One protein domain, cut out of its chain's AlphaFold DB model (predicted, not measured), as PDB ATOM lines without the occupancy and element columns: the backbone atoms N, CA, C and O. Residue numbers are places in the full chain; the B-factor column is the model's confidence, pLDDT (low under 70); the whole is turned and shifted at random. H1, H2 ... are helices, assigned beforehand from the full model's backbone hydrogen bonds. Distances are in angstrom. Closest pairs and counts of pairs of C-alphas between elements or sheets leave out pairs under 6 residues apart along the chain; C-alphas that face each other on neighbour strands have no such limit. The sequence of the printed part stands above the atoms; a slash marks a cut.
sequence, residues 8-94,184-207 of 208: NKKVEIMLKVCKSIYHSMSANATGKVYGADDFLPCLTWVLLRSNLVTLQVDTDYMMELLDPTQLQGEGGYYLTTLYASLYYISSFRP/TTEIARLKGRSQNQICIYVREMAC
ATOM      1  N   ASN A   8      12.500   2.955 -19.691       95.12
ATOM      2  CA  ASN A   8      13.322   3.976 -20.347       95.12
ATOM      3  C   ASN A   8      13.405   3.768 -21.871       95.12
ATOM      4  O   ASN A   8      13.167   4.688 -22.651       95.12
ATOM      5  N   LYS A   9      13.634   2.527 -22.323       96.44
ATOM      6  CA  LYS A   9      13.637   2.219 -23.763       96.44
ATOM      7  C   LYS A   9      12.250   2.370 -24.401       96.44
ATOM      8  O   LYS A   9      12.161   2.742 -25.571       96.44
ATOM      9  N   LYS A  10      11.164   2.083 -23.672       96.94
ATOM     10  CA  LYS A  10       9.799   2.346 -24.160       96.94
ATOM     11  C   LYS A  10       9.582   3.854 -24.368       96.94
ATOM     12  O   LYS A  10       9.095   4.226 -25.435       96.94
ATOM     13  N   VAL A  11      10.027   4.710 -23.441       96.50
ATOM     14  CA  VAL A  11       9.972   6.180 -23.586       96.50
ATOM     15  C   VAL A  11      10.753   6.648 -24.815       96.50
ATOM     16  O   VAL A  11      10.232   7.428 -25.606       96.50
ATOM     17  N   GLU A  12      11.958   6.129 -25.058       95.81
ATOM     18  CA  GLU A  12      12.718   6.469 -26.272       95.81
ATOM     19  C   GLU A  12      11.959   6.125 -27.563       95.81
ATOM     20  O   GLU A  12      11.980   6.886 -28.533       95.81
ATOM     21  N   ILE A  13      11.281   4.972 -27.594       96.75
ATOM     22  CA  ILE A  13      10.457   4.562 -28.737       96.75
ATOM     23  C   ILE A  13       9.260   5.499 -28.895       96.75
ATOM     24  O   ILE A  13       8.978   5.931 -30.011       96.75
ATOM     25  N   MET A  14       8.587   5.848 -27.799       96.50
ATOM     26  CA  MET A  14       7.488   6.814 -27.807       96.50
ATOM     27  C   MET A  14       7.946   8.164 -28.376       96.50
ATOM     28  O   MET A  14       7.312   8.686 -29.290       96.50
ATOM     29  N   LEU A  15       9.094   8.685 -27.933       96.69
ATOM     30  CA  LEU A  15       9.661   9.936 -28.447       96.69
ATOM     31  C   LEU A  15       9.979   9.862 -29.947       96.69
ATOM     32  O   LEU A  15       9.735  10.823 -30.678       96.69
ATOM     33  N   LYS A  16      10.476   8.720 -30.442       96.81
ATOM     34  CA  LYS A  16      10.674   8.500 -31.888       96.81
ATOM     35  C   LYS A  16       9.354   8.574 -32.659       96.81
ATOM     36  O   LYS A  16       9.316   9.172 -33.733       96.81
ATOM     37  N   VAL A  17       8.270   8.021 -32.110       95.69
ATOM     38  CA  VAL A  17       6.929   8.116 -32.711       95.69
ATOM     39  C   VAL A  17       6.439   9.565 -32.725       95.69
ATOM     40  O   VAL A  17       6.024  10.043 -33.780       95.69
ATOM     41  N   CYS A  18       6.552  10.298 -31.613       95.94
ATOM     42  CA  CYS A  18       6.177  11.716 -31.542       95.94
ATOM     43  C   CYS A  18       6.931  12.554 -32.589       95.94
ATOM     44  O   CYS A  18       6.320  13.316 -33.336       95.94
ATOM     45  N   LYS A  19       8.246  12.343 -32.728       94.94
ATOM     46  CA  LYS A  19       9.071  12.999 -33.757       94.94
ATOM     47  C   LYS A  19       8.629  12.640 -35.176       94.94
ATOM     48  O   LYS A  19       8.571  13.518 -36.033       94.94
ATOM     49  N   SER A  20       8.262  11.383 -35.427       95.50
ATOM     50  CA  SER A  20       7.719  10.953 -36.722       95.50
ATOM     51  C   SER A  20       6.389  11.637 -37.056       95.50
ATOM     52  O   SER A  20       6.138  11.949 -38.223       95.50
ATOM     53  N   ILE A  21       5.538  11.884 -36.057       94.12
ATOM     54  CA  ILE A  21       4.279  12.620 -36.236       94.12
ATOM     55  C   ILE A  21       4.580  14.070 -36.625       94.12
ATOM     56  O   ILE A  21       4.081  14.528 -37.650       94.12
ATOM     57  N   TYR A  22       5.461  14.758 -35.893       92.50
ATOM     58  CA  TYR A  22       5.880  16.120 -36.246       92.50
ATOM     59  C   TYR A  22       6.522  16.201 -37.632       92.50
ATOM     60  O   TYR A  22       6.216  17.109 -38.398       92.50
ATOM     61  N   HIS A  23       7.363  15.232 -37.994       91.25
ATOM     62  CA  HIS A  23       7.939  15.164 -39.336       91.25
ATOM     63  C   HIS A  23       6.852  15.052 -40.415       91.25
ATOM     64  O   HIS A  23       6.911  15.744 -41.428       91.25
ATOM     65  N   SER A  24       5.823  14.238 -40.167       91.12
ATOM     66  CA  SER A  24       4.685  14.079 -41.081       91.12
ATOM     67  C   SER A  24       3.838  15.351 -41.183       91.12
ATOM     68  O   SER A  24       3.367  15.687 -42.267       91.12
ATOM     69  N   MET A  25       3.664  16.078 -40.075       89.06
ATOM     70  CA  MET A  25       2.973  17.371 -40.058       89.06
ATOM     71  C   MET A  25       3.744  18.412 -40.879       89.06
ATOM     72  O   MET A  25       3.156  19.089 -41.720       89.06
ATOM     73  N   SER A  26       5.064  18.479 -40.704       88.00
ATOM     74  CA  SER A  26       5.939  19.450 -41.369       88.00
ATOM     75  C   SER A  26       6.237  19.143 -42.837       88.00
ATOM     76  O   SER A  26       6.655  20.042 -43.563       88.00
ATOM     77  N   ALA A  27       6.002  17.915 -43.308       84.38
ATOM     78  CA  ALA A  27       6.298  17.504 -44.684       84.38
ATOM     79  C   ALA A  27       5.590  18.358 -45.756       84.38
ATOM     80  O   ALA A  27       6.110  18.511 -46.858       84.38
ATOM     81  N   ASN A  28       4.427  18.936 -45.432       71.50
ATOM     82  CA  ASN A  28       3.602  19.706 -46.371       71.50
ATOM     83  C   ASN A  28       3.558  21.217 -46.076       71.50
ATOM     84  O   ASN A  28       2.846  21.946 -46.764       71.50
ATOM     85  N   ALA A  29       4.276  21.696 -45.056       72.50
ATOM     86  CA  ALA A  29       4.253  23.102 -44.656       72.50
ATOM     87  C   ALA A  29       5.655  23.582 -44.275       72.50
ATOM     88  O   ALA A  29       6.100  23.479 -43.131       72.50
ATOM     89  N   THR A  30       6.356  24.146 -45.251       76.69
ATOM     90  CA  THR A  30       7.661  24.765 -45.044       76.69
ATOM     91  C   THR A  30       7.516  26.012 -44.171       76.69
ATOM     92  O   THR A  30       6.844  26.971 -44.542       76.69
ATOM     93  N   GLY A  31       8.156  26.006 -42.998       77.19
ATOM     94  CA  GLY A  31       8.241  27.169 -42.109       77.19
ATOM     95  C   GLY A  31       7.083  27.352 -41.121       77.19
ATOM     96  O   GLY A  31       7.114  28.312 -40.355       77.19
ATOM     97  N   LYS A  32       6.090  26.448 -41.080       86.50
ATOM     98  CA  LYS A  32       5.073  26.463 -40.014       86.50
ATOM     99  C   LYS A  32       5.640  25.818 -38.743       86.50
ATOM    100  O   LYS A  32       6.139  24.697 -38.780       86.50
ATOM    101  N   VAL A  33       5.521  26.518 -37.616       87.38
ATOM    102  CA  VAL A  33       5.769  25.955 -36.281       87.38
ATOM    103  C   VAL A  33       4.471  25.328 -35.778       87.38
ATOM    104  O   VAL A  33       3.415  25.954 -35.859       87.38
ATOM    105  N   TYR A  34       4.550  24.093 -35.287       90.75
ATOM    106  CA  TYR A  34       3.402  23.352 -34.768       90.75
ATOM    107  C   TYR A  34       3.424  23.333 -33.246       90.75
ATOM    108  O   TYR A  34       4.431  22.957 -32.644       90.75
ATOM    109  N   GLY A  35       2.307  23.731 -32.640       91.88
ATOM    110  CA  GLY A  35       2.122  23.694 -31.194       91.88
ATOM    111  C   GLY A  35       1.561  22.359 -30.699       91.88
ATOM    112  O   GLY A  35       1.346  21.418 -31.466       91.88
ATOM    113  N   ALA A  36       1.282  22.296 -29.396       89.50
ATOM    114  CA  ALA A  36       0.618  21.150 -28.774       89.50
ATOM    115  C   ALA A  36      -0.804  20.939 -29.327       89.50
ATOM    116  O   ALA A  36      -1.194  19.804 -29.592       89.50
ATOM    117  N   ASP A  37      -1.540  22.026 -29.575       92.00
ATOM    118  CA  ASP A  37      -2.911  21.980 -30.098       92.00
ATOM    119  C   ASP A  37      -2.982  21.463 -31.543       92.00
ATOM    120  O   ASP A  37      -3.971  20.842 -31.927       92.00
ATOM    121  N   ASP A  38      -1.923  21.656 -32.339       92.62
ATOM    122  CA  ASP A  38      -1.813  21.031 -33.661       92.62
ATOM    123  C   ASP A  38      -1.429  19.541 -33.547       92.62
ATOM    124  O   ASP A  38      -1.862  18.715 -34.352       92.62
ATOM    125  N   PHE A  39      -0.595  19.186 -32.563       94.44
ATOM    126  CA  PHE A  39      -0.059  17.834 -32.388       94.44
ATOM    127  C   PHE A  39      -1.075  16.853 -31.793       94.44
ATOM    128  O   PHE A  39      -1.176  15.716 -32.255       94.44
ATOM    129  N   LEU A  40      -1.841  17.277 -30.787       93.81
ATOM    130  CA  LEU A  40      -2.800  16.444 -30.053       93.81
ATOM    131  C   LEU A  40      -3.818  15.734 -30.967       93.81
ATOM    132  O   LEU A  40      -3.992  14.517 -30.823       93.81
ATOM    133  N   PRO A  41      -4.457  16.409 -31.947       93.31
ATOM    134  CA  PRO A  41      -5.331  15.747 -32.911       93.31
ATOM    135  C   PRO A  41      -4.600  14.703 -33.764       93.31
ATOM    136  O   PRO A  41      -5.137  13.619 -34.002       93.31
ATOM    137  N   CYS A  42      -3.368  14.991 -34.196       94.25
ATOM    138  CA  CYS A  42      -2.552  14.059 -34.975       94.25
ATOM    139  C   CYS A  42      -2.166  12.824 -34.153       94.25
ATOM    140  O   CYS A  42      -2.323  11.699 -34.630       94.25
ATOM    141  N   LEU A  43      -1.729  13.017 -32.906       95.19
ATOM    142  CA  LEU A  43      -1.453  11.931 -31.969       95.19
ATOM    143  C   LEU A  43      -2.706  11.079 -31.752       95.19
ATOM    144  O   LEU A  43      -2.669   9.870 -31.969       95.19
ATOM    145  N   THR A  44      -3.832  11.705 -31.407       93.94
ATOM    146  CA  THR A  44      -5.117  11.022 -31.182       93.94
ATOM    147  C   THR A  44      -5.527  10.190 -32.399       93.94
ATOM    148  O   THR A  44      -5.948   9.041 -32.257       93.94
ATOM    149  N   TRP A  45      -5.347  10.719 -33.613       93.62
ATOM    150  CA  TRP A  45      -5.631   9.988 -34.848       93.62
ATOM    151  C   TRP A  45      -4.745   8.747 -35.026       93.62
ATOM    152  O   TRP A  45      -5.245   7.686 -35.410       93.62
ATOM    153  N   VAL A  46      -3.447   8.848 -34.721       94.81
ATOM    154  CA  VAL A  46      -2.523   7.702 -34.759       94.81
ATOM    155  C   VAL A  46      -2.931   6.645 -33.730       94.81
ATOM    156  O   VAL A  46      -2.958   5.456 -34.055       94.81
ATOM    157  N   LEU A  47      -3.319   7.064 -32.521       93.94
ATOM    158  CA  LEU A  47      -3.768   6.168 -31.452       93.94
ATOM    159  C   LEU A  47      -5.041   5.404 -31.830       93.94
ATOM    160  O   LEU A  47      -5.105   4.193 -31.654       93.94
ATOM    161  N   LEU A  48      -6.028   6.059 -32.447       92.81
ATOM    162  CA  LEU A  48      -7.256   5.392 -32.908       92.81
ATOM    163  C   LEU A  48      -7.002   4.261 -33.921       92.81
ATOM    164  O   LEU A  48      -7.859   3.398 -34.129       92.81
ATOM    165  N   ARG A  49      -5.834   4.258 -34.569       89.75
ATOM    166  CA  ARG A  49      -5.418   3.230 -35.531       89.75
ATOM    167  C   ARG A  49      -4.481   2.183 -34.927       89.75
ATOM    168  O   ARG A  49      -4.224   1.175 -35.586       89.75
ATOM    169  N   SER A  50      -3.992   2.396 -33.707       91.88
ATOM    170  CA  SER A  50      -3.096   1.484 -32.999       91.88
ATOM    171  C   SER A  50      -3.870   0.477 -32.133       91.88
ATOM    172  O   SER A  50      -5.104   0.465 -32.091       91.88
ATOM    173  N   ASN A  51      -3.147  -0.434 -31.476       92.94
ATOM    174  CA  ASN A  51      -3.726  -1.309 -30.461       92.94
ATOM    175  C   ASN A  51      -3.745  -0.577 -29.111       92.94
ATOM    176  O   ASN A  51      -2.762  -0.577 -28.369       92.94
ATOM    177  N   LEU A  52      -4.877   0.067 -28.822       90.94
ATOM    178  CA  LEU A  52      -5.046   0.920 -27.647       90.94
ATOM    179  C   LEU A  52      -4.881   0.167 -26.322       90.94
ATOM    180  O   LEU A  52      -4.330   0.732 -25.389       90.94
ATOM    181  N   VAL A  53      -5.292  -1.103 -26.242       92.06
ATOM    182  CA  VAL A  53      -5.198  -1.885 -24.996       92.06
ATOM    183  C   VAL A  53      -3.743  -2.155 -24.634       92.06
ATOM    184  O   VAL A  53      -3.323  -1.876 -23.517       92.06
ATOM    185  N   THR A  54      -2.946  -2.641 -25.590       93.50
ATOM    186  CA  THR A  54      -1.514  -2.883 -25.350       93.50
ATOM    187  C   THR A  54      -0.771  -1.589 -25.050       93.50
ATOM    188  O   THR A  54       0.132  -1.574 -24.224       93.50
ATOM    189  N   LEU A  55      -1.163  -0.496 -25.711       94.69
ATOM    190  CA  LEU A  55      -0.516   0.795 -25.532       94.69
ATOM    191  C   LEU A  55      -0.869   1.439 -24.189       94.69
ATOM    192  O   LEU A  55      -0.010   2.080 -23.595       94.69
ATOM    193  N   GLN A  56      -2.094   1.246 -23.700       95.12
ATOM    194  CA  GLN A  56      -2.495   1.668 -22.362       95.12
ATOM    195  C   GLN A  56      -1.689   0.926 -21.296       95.12
ATOM    196  O   GLN A  56      -1.054   1.580 -20.482       95.12
ATOM    197  N   VAL A  57      -1.580  -0.404 -21.393       95.69
ATOM    198  CA  VAL A  57      -0.736  -1.195 -20.477       95.69
ATOM    199  C   VAL A  57       0.728  -0.745 -20.523       95.69
ATOM    200  O   VAL A  57       1.348  -0.573 -19.481       95.69
ATOM    201  N   ASP A  58       1.290  -0.509 -21.715       96.69
ATOM    202  CA  ASP A  58       2.660   0.009 -21.849       96.69
ATOM    203  C   ASP A  58       2.816   1.414 -21.234       96.69
ATOM    204  O   ASP A  58       3.890   1.741 -20.729       96.69
ATOM    205  N   THR A  59       1.772   2.246 -21.300       96.75
ATOM    206  CA  THR A  59       1.767   3.612 -20.752       96.75
ATOM    207  C   THR A  59       1.719   3.587 -19.235       96.75
ATOM    208  O   THR A  59       2.577   4.201 -18.603       96.75
ATOM    209  N   ASP A  60       0.788   2.826 -18.666       96.06
ATOM    210  CA  ASP A  60       0.652   2.642 -17.221       96.06
ATOM    211  C   ASP A  60       1.951   2.046 -16.646       96.06
ATOM    212  O   ASP A  60       2.508   2.573 -15.688       96.06
ATOM    213  N   TYR A  61       2.540   1.060 -17.334       96.44
ATOM    214  CA  TYR A  61       3.834   0.470 -16.975       96.44
ATOM    215  C   TYR A  61       4.983   1.490 -16.912       96.44
ATOM    216  O   TYR A  61       5.810   1.440 -16.003       96.44
ATOM    217  N   MET A  62       5.078   2.412 -17.879       96.56
ATOM    218  CA  MET A  62       6.096   3.470 -17.834       96.56
ATOM    219  C   MET A  62       5.817   4.470 -16.706       96.56
ATOM    220  O   MET A  62       6.757   4.887 -16.039       96.56
ATOM    221  N   MET A  63       4.553   4.845 -16.495       95.31
ATOM    222  CA  MET A  63       4.152   5.807 -15.462       95.31
ATOM    223  C   MET A  63       4.389   5.278 -14.041       95.31
ATOM    224  O   MET A  63       4.754   6.056 -13.169       95.31
ATOM    225  N   GLU A  64       4.212   3.974 -13.811       95.38
ATOM    226  CA  GLU A  64       4.400   3.351 -12.495       95.38
ATOM    227  C   GLU A  64       5.872   3.076 -12.147       95.38
ATOM    228  O   GLU A  64       6.242   3.132 -10.976       95.38
ATOM    229  N   LEU A  65       6.718   2.759 -13.136       95.25
ATOM    230  CA  LEU A  65       8.099   2.313 -12.888       95.25
ATOM    231  C   LEU A  65       9.175   3.387 -13.063       95.25
ATOM    232  O   LEU A  65      10.318   3.155 -12.669       95.25
ATOM    233  N   LEU A  66       8.872   4.510 -13.717       94.56
ATOM    234  CA  LEU A  66       9.850   5.582 -13.906       94.56
ATOM    235  C   LEU A  66       9.917   6.478 -12.671       94.56
ATOM    236  O   LEU A  66       8.896   6.966 -12.189       94.56
ATOM    237  N   ASP A  67      11.136   6.766 -12.213       92.88
ATOM    238  CA  ASP A  67      11.340   7.737 -11.140       92.88
ATOM    239  C   ASP A  67      10.862   9.135 -11.577       92.88
ATOM    240  O   ASP A  67      11.105   9.542 -12.721       92.88
ATOM    241  N   PRO A  68      10.293   9.950 -10.671       90.00
ATOM    242  CA  PRO A  68       9.862  11.314 -10.989       90.00
ATOM    243  C   PRO A  68      10.969  12.195 -11.586       90.00
ATOM    244  O   PRO A  68      10.701  13.080 -12.396       90.00
ATOM    245  N   THR A  69      12.229  11.942 -11.221       90.81
ATOM    246  CA  THR A  69      13.402  12.638 -11.769       90.81
ATOM    247  C   THR A  69      13.665  12.283 -13.235       90.81
ATOM    248  O   THR A  69      14.120  13.137 -13.992       90.81
ATOM    249  N   GLN A  70      13.333  11.060 -13.663       86.31
ATOM    250  CA  GLN A  70      13.440  10.596 -15.054       86.31
ATOM    251  C   GLN A  70      12.284  11.115 -15.924       86.31
ATOM    252  O   GLN A  70      12.410  11.198 -17.146       86.31
ATOM    253  N   LEU A  71      11.167  11.498 -15.300       87.44
ATOM    254  CA  LEU A  71      10.005  12.092 -15.962       87.44
ATOM    255  C   LEU A  71      10.132  13.609 -16.174       87.44
ATOM    256  O   LEU A  71       9.229  14.228 -16.737       87.44
ATOM    257  N   GLN A  72      11.240  14.236 -15.778       90.62
ATOM    258  CA  GLN A  72      11.459  15.648 -16.075       90.62
ATOM    259  C   GLN A  72      11.877  15.855 -17.541       90.62
ATOM    260  O   GLN A  72      12.735  15.157 -18.077       90.62
ATOM    261  N   GLY A  73      11.274  16.847 -18.199       92.81
ATOM    262  CA  GLY A  73      11.609  17.242 -19.570       92.81
ATOM    263  C   GLY A  73      10.719  16.613 -20.649       92.81
ATOM    264  O   GLY A  73       9.525  16.398 -20.452       92.81
ATOM    265  N   GLU A  74      11.302  16.366 -21.828       94.81
ATOM    266  CA  GLU A  74      10.573  15.951 -23.039       94.81
ATOM    267  C   GLU A  74       9.858  14.599 -22.856       94.81
ATOM    268  O   GLU A  74       8.704  14.439 -23.257       94.81
ATOM    269  N   GLY A  75      10.526  13.634 -22.214       95.00
ATOM    270  CA  GLY A  75      10.003  12.283 -21.995       95.00
ATOM    271  C   GLY A  75       8.695  12.277 -21.206       95.00
ATOM    272  O   GLY A  75       7.691  11.755 -21.690       95.00
ATOM    273  N   GLY A  76       8.682  12.904 -20.026       95.81
ATOM    274  CA  GLY A  76       7.475  12.981 -19.200       95.81
ATOM    275  C   GLY A  76       6.381  13.855 -19.806       95.81
ATOM    276  O   GLY A  76       5.203  13.522 -19.668       95.81
ATOM    277  N   TYR A  77       6.742  14.909 -20.549       96.50
ATOM    278  CA  TYR A  77       5.772  15.722 -21.286       96.50
ATOM    279  C   TYR A  77       4.964  14.876 -22.280       96.50
ATOM    280  O   TYR A  77       3.729  14.860 -22.238       96.50
ATOM    281  N   TYR A  78       5.644  14.122 -23.151       97.38
ATOM    282  CA  TYR A  78       4.952  13.290 -24.134       97.38
ATOM    283  C   TYR A  78       4.298  12.060 -23.510       97.38
ATOM    284  O   TYR A  78       3.238  11.661 -23.985       97.38
ATOM    285  N   LEU A  79       4.861  11.496 -22.436       97.25
ATOM    286  CA  LEU A  79       4.240  10.379 -21.720       97.25
ATOM    287  C   LEU A  79       2.901  10.798 -21.101       97.25
ATOM    288  O   LEU A  79       1.890  10.124 -21.293       97.25
ATOM    289  N   THR A  80       2.867  11.964 -20.453       96.44
ATOM    290  CA  THR A  80       1.635  12.539 -19.894       96.44
ATOM    291  C   THR A  80       0.635  12.871 -21.000       96.44
ATOM    292  O   THR A  80      -0.556  12.598 -20.873       96.44
ATOM    293  N   THR A  81       1.113  13.406 -22.126       97.19
ATOM    294  CA  THR A  81       0.271  13.716 -23.294       97.19
ATOM    295  C   THR A  81      -0.329  12.448 -23.912       97.19
ATOM    296  O   THR A  81      -1.502  12.436 -24.292       97.19
ATOM    297  N   LEU A  82       0.448  11.364 -23.995       96.94
ATOM    298  CA  LEU A  82      -0.007  10.055 -24.458       96.94
ATOM    299  C   LEU A  82      -1.071   9.488 -23.517       96.94
ATOM    300  O   LEU A  82      -2.144   9.110 -23.986       96.94
ATOM    301  N   TYR A  83      -0.808   9.494 -22.207       96.75
ATOM    302  CA  TYR A  83      -1.764   9.063 -21.190       96.75
ATOM    303  C   TYR A  83      -3.072   9.858 -21.272       96.75
ATOM    304  O   TYR A  83      -4.148   9.272 -21.370       96.75
ATOM    305  N   ALA A  84      -2.992  11.190 -21.342       96.19
ATOM    306  CA  ALA A  84      -4.160  12.058 -21.473       96.19
ATOM    307  C   ALA A  84      -4.964  11.757 -22.749       96.19
ATOM    308  O   ALA A  84      -6.193  11.719 -22.718       96.19
ATOM    309  N   SER A  85      -4.278  11.498 -23.865       95.69
ATOM    310  CA  SER A  85      -4.914  11.167 -25.145       95.69
ATOM    311  C   SER A  85      -5.600   9.795 -25.105       95.69
ATOM    312  O   SER A  85      -6.718   9.648 -25.597       95.69
ATOM    313  N   LEU A  86      -4.974   8.793 -24.480       94.62
ATOM    314  CA  LEU A  86      -5.569   7.470 -24.254       94.62
ATOM    315  C   LEU A  86      -6.784   7.552 -23.326       94.62
ATOM    316  O   LEU A  86      -7.836   7.001 -23.652       94.62
ATOM    317  N   TYR A  87      -6.668   8.300 -22.227       93.31
ATOM    318  CA  TYR A  87      -7.759   8.559 -21.292       93.31
ATOM    319  C   TYR A  87      -8.929   9.290 -21.963       93.31
ATOM    320  O   TYR A  87     -10.094   8.962 -21.737       93.31
ATOM    321  N   TYR A  88      -8.635  10.259 -22.830       91.88
ATOM    322  CA  TYR A  88      -9.648  10.960 -23.610       91.88
ATOM    323  C   TYR A  88     -10.409  10.008 -24.538       91.88
ATOM    324  O   TYR A  88     -11.636  10.063 -24.596       91.88
ATOM    325  N   ILE A  89      -9.697   9.114 -25.234       92.12
ATOM    326  CA  ILE A  89     -10.311   8.117 -26.120       92.12
ATOM    327  C   ILE A  89     -11.164   7.122 -25.318       92.12
ATOM    328  O   ILE A  89     -12.284   6.823 -25.729       92.12
ATOM    329  N   SER A  90     -10.673   6.619 -24.180       88.75
ATOM    330  CA  SER A  90     -11.393   5.633 -23.358       88.75
ATOM    331  C   SER A  90     -12.624   6.229 -22.667       88.75
ATOM    332  O   SER A  90     -13.669   5.585 -22.577       88.75
ATOM    333  N   SER A  91     -12.528   7.491 -22.249       86.88
ATOM    334  CA  SER A  91     -13.617   8.252 -21.628       86.88
ATOM    335  C   SER A  91     -14.550   8.896 -22.650       86.88
ATOM    336  O   SER A  91     -15.497   9.598 -22.275       86.88
ATOM    337  N   PHE A  92     -14.294   8.692 -23.947       85.38
ATOM    338  CA  PHE A  92     -15.061   9.323 -25.001       85.38
ATOM    339  C   PHE A  92     -16.502   8.824 -24.963       85.38
ATOM    340  O   PHE A  92     -16.828   7.711 -25.371       85.38
ATOM    341  N   ARG A  93     -17.402   9.693 -24.505       76.81
ATOM    342  CA  ARG A  93     -18.838   9.494 -24.663       76.81
ATOM    343  C   ARG A  93     -19.266  10.200 -25.940       76.81
ATOM    344  O   ARG A  93     -19.213  11.435 -25.976       76.81
ATOM    345  N   PRO A  94     -19.707   9.466 -26.981       68.38
ATOM    346  CA  PRO A  94     -20.253  10.085 -28.174       68.38
ATOM    347  C   PRO A  94     -21.354  11.048 -27.738       68.38
ATOM    348  O   PRO A  94     -22.353  10.633 -27.149       68.38
ATOM    349  N   THR A 184     -12.321  -2.708 -25.530       49.41
ATOM    350  CA  THR A 184     -12.153  -3.587 -26.708       49.41
ATOM    351  C   THR A 184     -13.414  -3.661 -27.573       49.41
ATOM    352  O   THR A 184     -13.330  -3.579 -28.801       49.41
ATOM    353  N   THR A 185     -14.586  -3.743 -26.938       52.88
ATOM    354  CA  THR A 185     -15.886  -3.849 -27.619       52.88
ATOM    355  C   THR A 185     -16.279  -2.546 -28.328       52.88
ATOM    356  O   THR A 185     -16.734  -2.576 -29.473       52.88
ATOM    357  N   GLU A 186     -16.054  -1.386 -27.701       55.12
ATOM    358  CA  GLU A 186     -16.382  -0.081 -28.290       55.12
ATOM    359  C   GLU A 186     -15.377   0.324 -29.387       55.12
ATOM    360  O   GLU A 186     -15.772   0.861 -30.423       55.12
ATOM    361  N   ILE A 187     -14.094  -0.034 -29.248       53.38
ATOM    362  CA  ILE A 187     -13.093   0.151 -30.312       53.38
ATOM    363  C   ILE A 187     -13.428  -0.726 -31.524       53.38
ATOM    364  O   ILE A 187     -13.373  -0.238 -32.651       53.38
ATOM    365  N   ALA A 188     -13.836  -1.986 -31.328       49.44
ATOM    366  CA  ALA A 188     -14.316  -2.835 -32.422       49.44
ATOM    367  C   ALA A 188     -15.562  -2.237 -33.108       49.44
ATOM    368  O   ALA A 188     -15.672  -2.268 -34.336       49.44
ATOM    369  N   ARG A 189     -16.458  -1.599 -32.339       49.94
ATOM    370  CA  ARG A 189     -17.634  -0.872 -32.849       49.94
ATOM    371  C   ARG A 189     -17.267   0.373 -33.664       49.94
ATOM    372  O   ARG A 189     -17.919   0.652 -34.671       49.94
ATOM    373  N   LEU A 190     -16.228   1.104 -33.258       51.09
ATOM    374  CA  LEU A 190     -15.692   2.260 -33.985       51.09
ATOM    375  C   LEU A 190     -14.930   1.839 -35.251       51.09
ATOM    376  O   LEU A 190     -15.065   2.489 -36.283       51.09
ATOM    377  N   LYS A 191     -14.202   0.716 -35.208       51.25
ATOM    378  CA  LYS A 191     -13.482   0.140 -36.359       51.25
ATOM    379  C   LYS A 191     -14.427  -0.481 -37.401       51.25
ATOM    380  O   LYS A 191     -14.093  -0.501 -38.581       51.25
ATOM    381  N   GLY A 192     -15.599  -0.964 -36.973       40.69
ATOM    382  CA  GLY A 192     -16.622  -1.591 -37.821       40.69
ATOM    383  C   GLY A 192     -17.575  -0.625 -38.540       40.69
ATOM    384  O   GLY A 192     -18.256  -1.029 -39.482       40.69
ATOM    385  N   ARG A 193     -17.629   0.661 -38.163       47.31
ATOM    386  CA  ARG A 193     -18.329   1.670 -38.973       47.31
ATOM    387  C   ARG A 193     -17.413   2.086 -40.117       47.31
ATOM    388  O   ARG A 193     -16.426   2.772 -39.887       47.31
ATOM    389  N   SER A 194     -17.759   1.622 -41.323       43.44
ATOM    390  CA  SER A 194     -17.188   1.974 -42.632       43.44
ATOM    391  C   SER A 194     -16.321   3.239 -42.614       43.44
ATOM    392  O   SER A 194     -16.782   4.308 -42.205       43.44
ATOM    393  N   GLN A 195     -15.090   3.108 -43.122       47.88
ATOM    394  CA  GLN A 195     -14.058   4.149 -43.258       47.88
ATOM    395  C   GLN A 195     -14.575   5.497 -43.812       47.88
ATOM    396  O   GLN A 195     -13.946   6.531 -43.602       47.88
ATOM    397  N   ASN A 196     -15.758   5.518 -44.431       37.50
ATOM    398  CA  ASN A 196     -16.431   6.713 -44.928       37.50
ATOM    399  C   ASN A 196     -17.012   7.635 -43.837       37.50
ATOM    400  O   ASN A 196     -17.100   8.838 -44.066       37.50
ATOM    401  N   GLN A 197     -17.381   7.140 -42.646       43.56
ATOM    402  CA  GLN A 197     -18.029   7.986 -41.624       43.56
ATOM    403  C   GLN A 197     -17.023   8.782 -40.768       43.56
ATOM    404  O   GLN A 197     -17.336   9.875 -40.301       43.56
ATOM    405  N   ILE A 198     -15.798   8.270 -40.595       45.31
ATOM    406  CA  ILE A 198     -14.729   8.941 -39.828       45.31
ATOM    407  C   ILE A 198     -14.096  10.078 -40.648       45.31
ATOM    408  O   ILE A 198     -13.762  11.124 -40.094       45.31
ATOM    409  N   CYS A 199     -14.044   9.944 -41.980       38.28
ATOM    410  CA  CYS A 199     -13.695  11.052 -42.874       38.28
ATOM    411  C   CYS A 199     -14.673  12.233 -42.782       38.28
ATOM    412  O   CYS A 199     -14.258  13.363 -43.017       38.28
ATOM    413  N   ILE A 200     -15.942  12.011 -42.419       42.56
ATOM    414  CA  ILE A 200     -16.920  13.099 -42.255       42.56
ATOM    415  C   ILE A 200     -16.635  13.894 -40.971       42.56
ATOM    416  O   ILE A 200     -16.653  15.120 -41.003       42.56
ATOM    417  N   TYR A 201     -16.266  13.221 -39.875       41.62
ATOM    418  CA  TYR A 201     -15.998  13.881 -38.590       41.62
ATOM    419  C   TYR A 201     -14.744  14.767 -38.595       41.62
ATOM    420  O   TYR A 201     -14.745  15.833 -37.985       41.62
ATOM    421  N   VAL A 202     -13.684  14.366 -39.306       44.94
ATOM    422  CA  VAL A 202     -12.457  15.181 -39.409       44.94
ATOM    423  C   VAL A 202     -12.634  16.338 -40.402       44.94
ATOM    424  O   VAL A 202     -12.062  17.409 -40.220       44.94
ATOM    425  N   ARG A 203     -13.480  16.168 -41.428       34.62
ATOM    426  CA  ARG A 203     -13.751  17.198 -42.441       34.62
ATOM    427  C   ARG A 203     -14.722  18.284 -41.953       34.62
ATOM    428  O   ARG A 203     -14.625  19.409 -42.425       34.62
ATOM    429  N   GLU A 204     -15.603  17.984 -40.993       34.81
ATOM    430  CA  GLU A 204     -16.456  18.990 -40.330       34.81
ATOM    431  C   GLU A 204     -15.690  19.872 -39.325       34.81
ATOM    432  O   GLU A 204     -16.035  21.040 -39.177       34.81
ATOM    433  N   MET A 205     -14.636  19.366 -38.673       37.59
ATOM    434  CA  MET A 205     -13.865  20.141 -37.680       37.59
ATOM    435  C   MET A 205     -12.773  21.035 -38.285       37.59
ATOM    436  O   MET A 205     -12.356  21.988 -37.645       37.59
ATOM    437  N   ALA A 206     -12.329  20.769 -39.517       32.44
ATOM    438  CA  ALA A 206     -11.354  21.610 -40.223       32.44
ATOM    439  C   ALA A 206     -11.988  22.785 -41.007       32.44
ATOM    440  O   ALA A 206     -11.271  23.535 -41.666       32.44
ATOM    441  N   CYS A 207     -13.320  22.928 -40.976       30.36
ATOM    442  CA  CYS A 207     -14.071  23.964 -41.701       30.36
ATOM    443  C   CYS A 207     -14.880  24.917 -40.791       30.36
ATOM    444  O   CYS A 207     -15.736  25.645 -41.300       30.36
TER     445      CYS A 207
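What this domain is: This is residues 8 to 94 and 184 to 207 of the 208 residues of the protein "VPS9 domain-containing protein" of Neolamprologus brichardi (UniProt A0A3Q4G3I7). Four helices, H1 to H4, are packed crosswise into a flat body: the longest, H1, crosses the first part of H4, H4 runs on across H2 and H3, and H2 and H3 make a corner at their tight link. Beyond a cut in the chain, H5 and H6 form a loosely attached outlying pair past the H2 side, touching no helix, and the loop residues 27 to 32 stick out. The printed part has 111 residues, with six named helices in the order H1 H2 H3 H4 H5 H6 and no named strand; the class is all helix. It is compact, with a radius of gyration of the C-alphas of 15.3 A, and spans 44 by 41 by 19 A.

Where its parts are: Find C-alpha 8 at (13.322, 3.976, -20.347); from there H1, residues 8 to 26, runs 27.1 A to C-alpha 26 at (5.939, 19.450, -41.369). H2 is residues 36 to 49, 20.1 A long, and H3 is residues 52 to 65, 19.8 A. H4, residues 74 to 90, covers 24.3 A. After the cut look for H5, residues 184 to 192, 12.1 A, and H6, residues 196 to 205, 15.5 A, which ends at C-alpha 205, (-13.865, 20.141, -37.680).

How they stand to each other: Begin at the two hubs, H1 and H4, each touching three helices. They touch about perpendicular, at 79 degrees, through residues 11 to 18 of H1 and 75 to 79 of H4; the closest C-alphas, of Val 11 and Gly 75, are 6.3 A apart. Residues 18 to 22 of H1 touch residues 39 to 43 of H2, closest at the C-alphas of Ile 21 and Cys 42, 7.1 A, only just about perpendicular at 70.3 degrees. Residues 8 to 11 of H1 touch residues 58 to 62 of H3, closest at the C-alphas of Lys 10 and Met 62, 7.4 A. H4 touches H2 at a steep tilt of 57 degrees, the same way, closest at the C-alphas of Thr 44 and Ser 85, 6.0 A. H3 and H4 form a helical hairpin at a steep tilt of 42 degrees, opposite ways; their closest C-alphas, of Thr 59 and Tyr 83, are 6.5 A apart. H2 and H3 meet only through their link. H5 is near H2 and close to but not clearly touching H3, with the C-alphas of Val 53 and Thr 184 7.4 A apart. H6 is apart from H1, H2, H3, H4 and H5. In H1, H3, H4 and H5 every O i to N i+4 pair is within hydrogen-bond range; in H2 it is 7 of 10 and in H6 3 of 6.

The domain as a whole: The two C-alphas farthest apart, of Thr 69 and Asn 196, are 45.0 A apart. Residues 95 to 183 are not printed, and C-alphas 94 and 184 are 16.0 A apart across the cut. Of the links that are printed whole, none is long. Residues 192 to 197 stand free. The mean pLDDT of the printed part is 81.7; residue 94 and residues 184 to 207 are under 70.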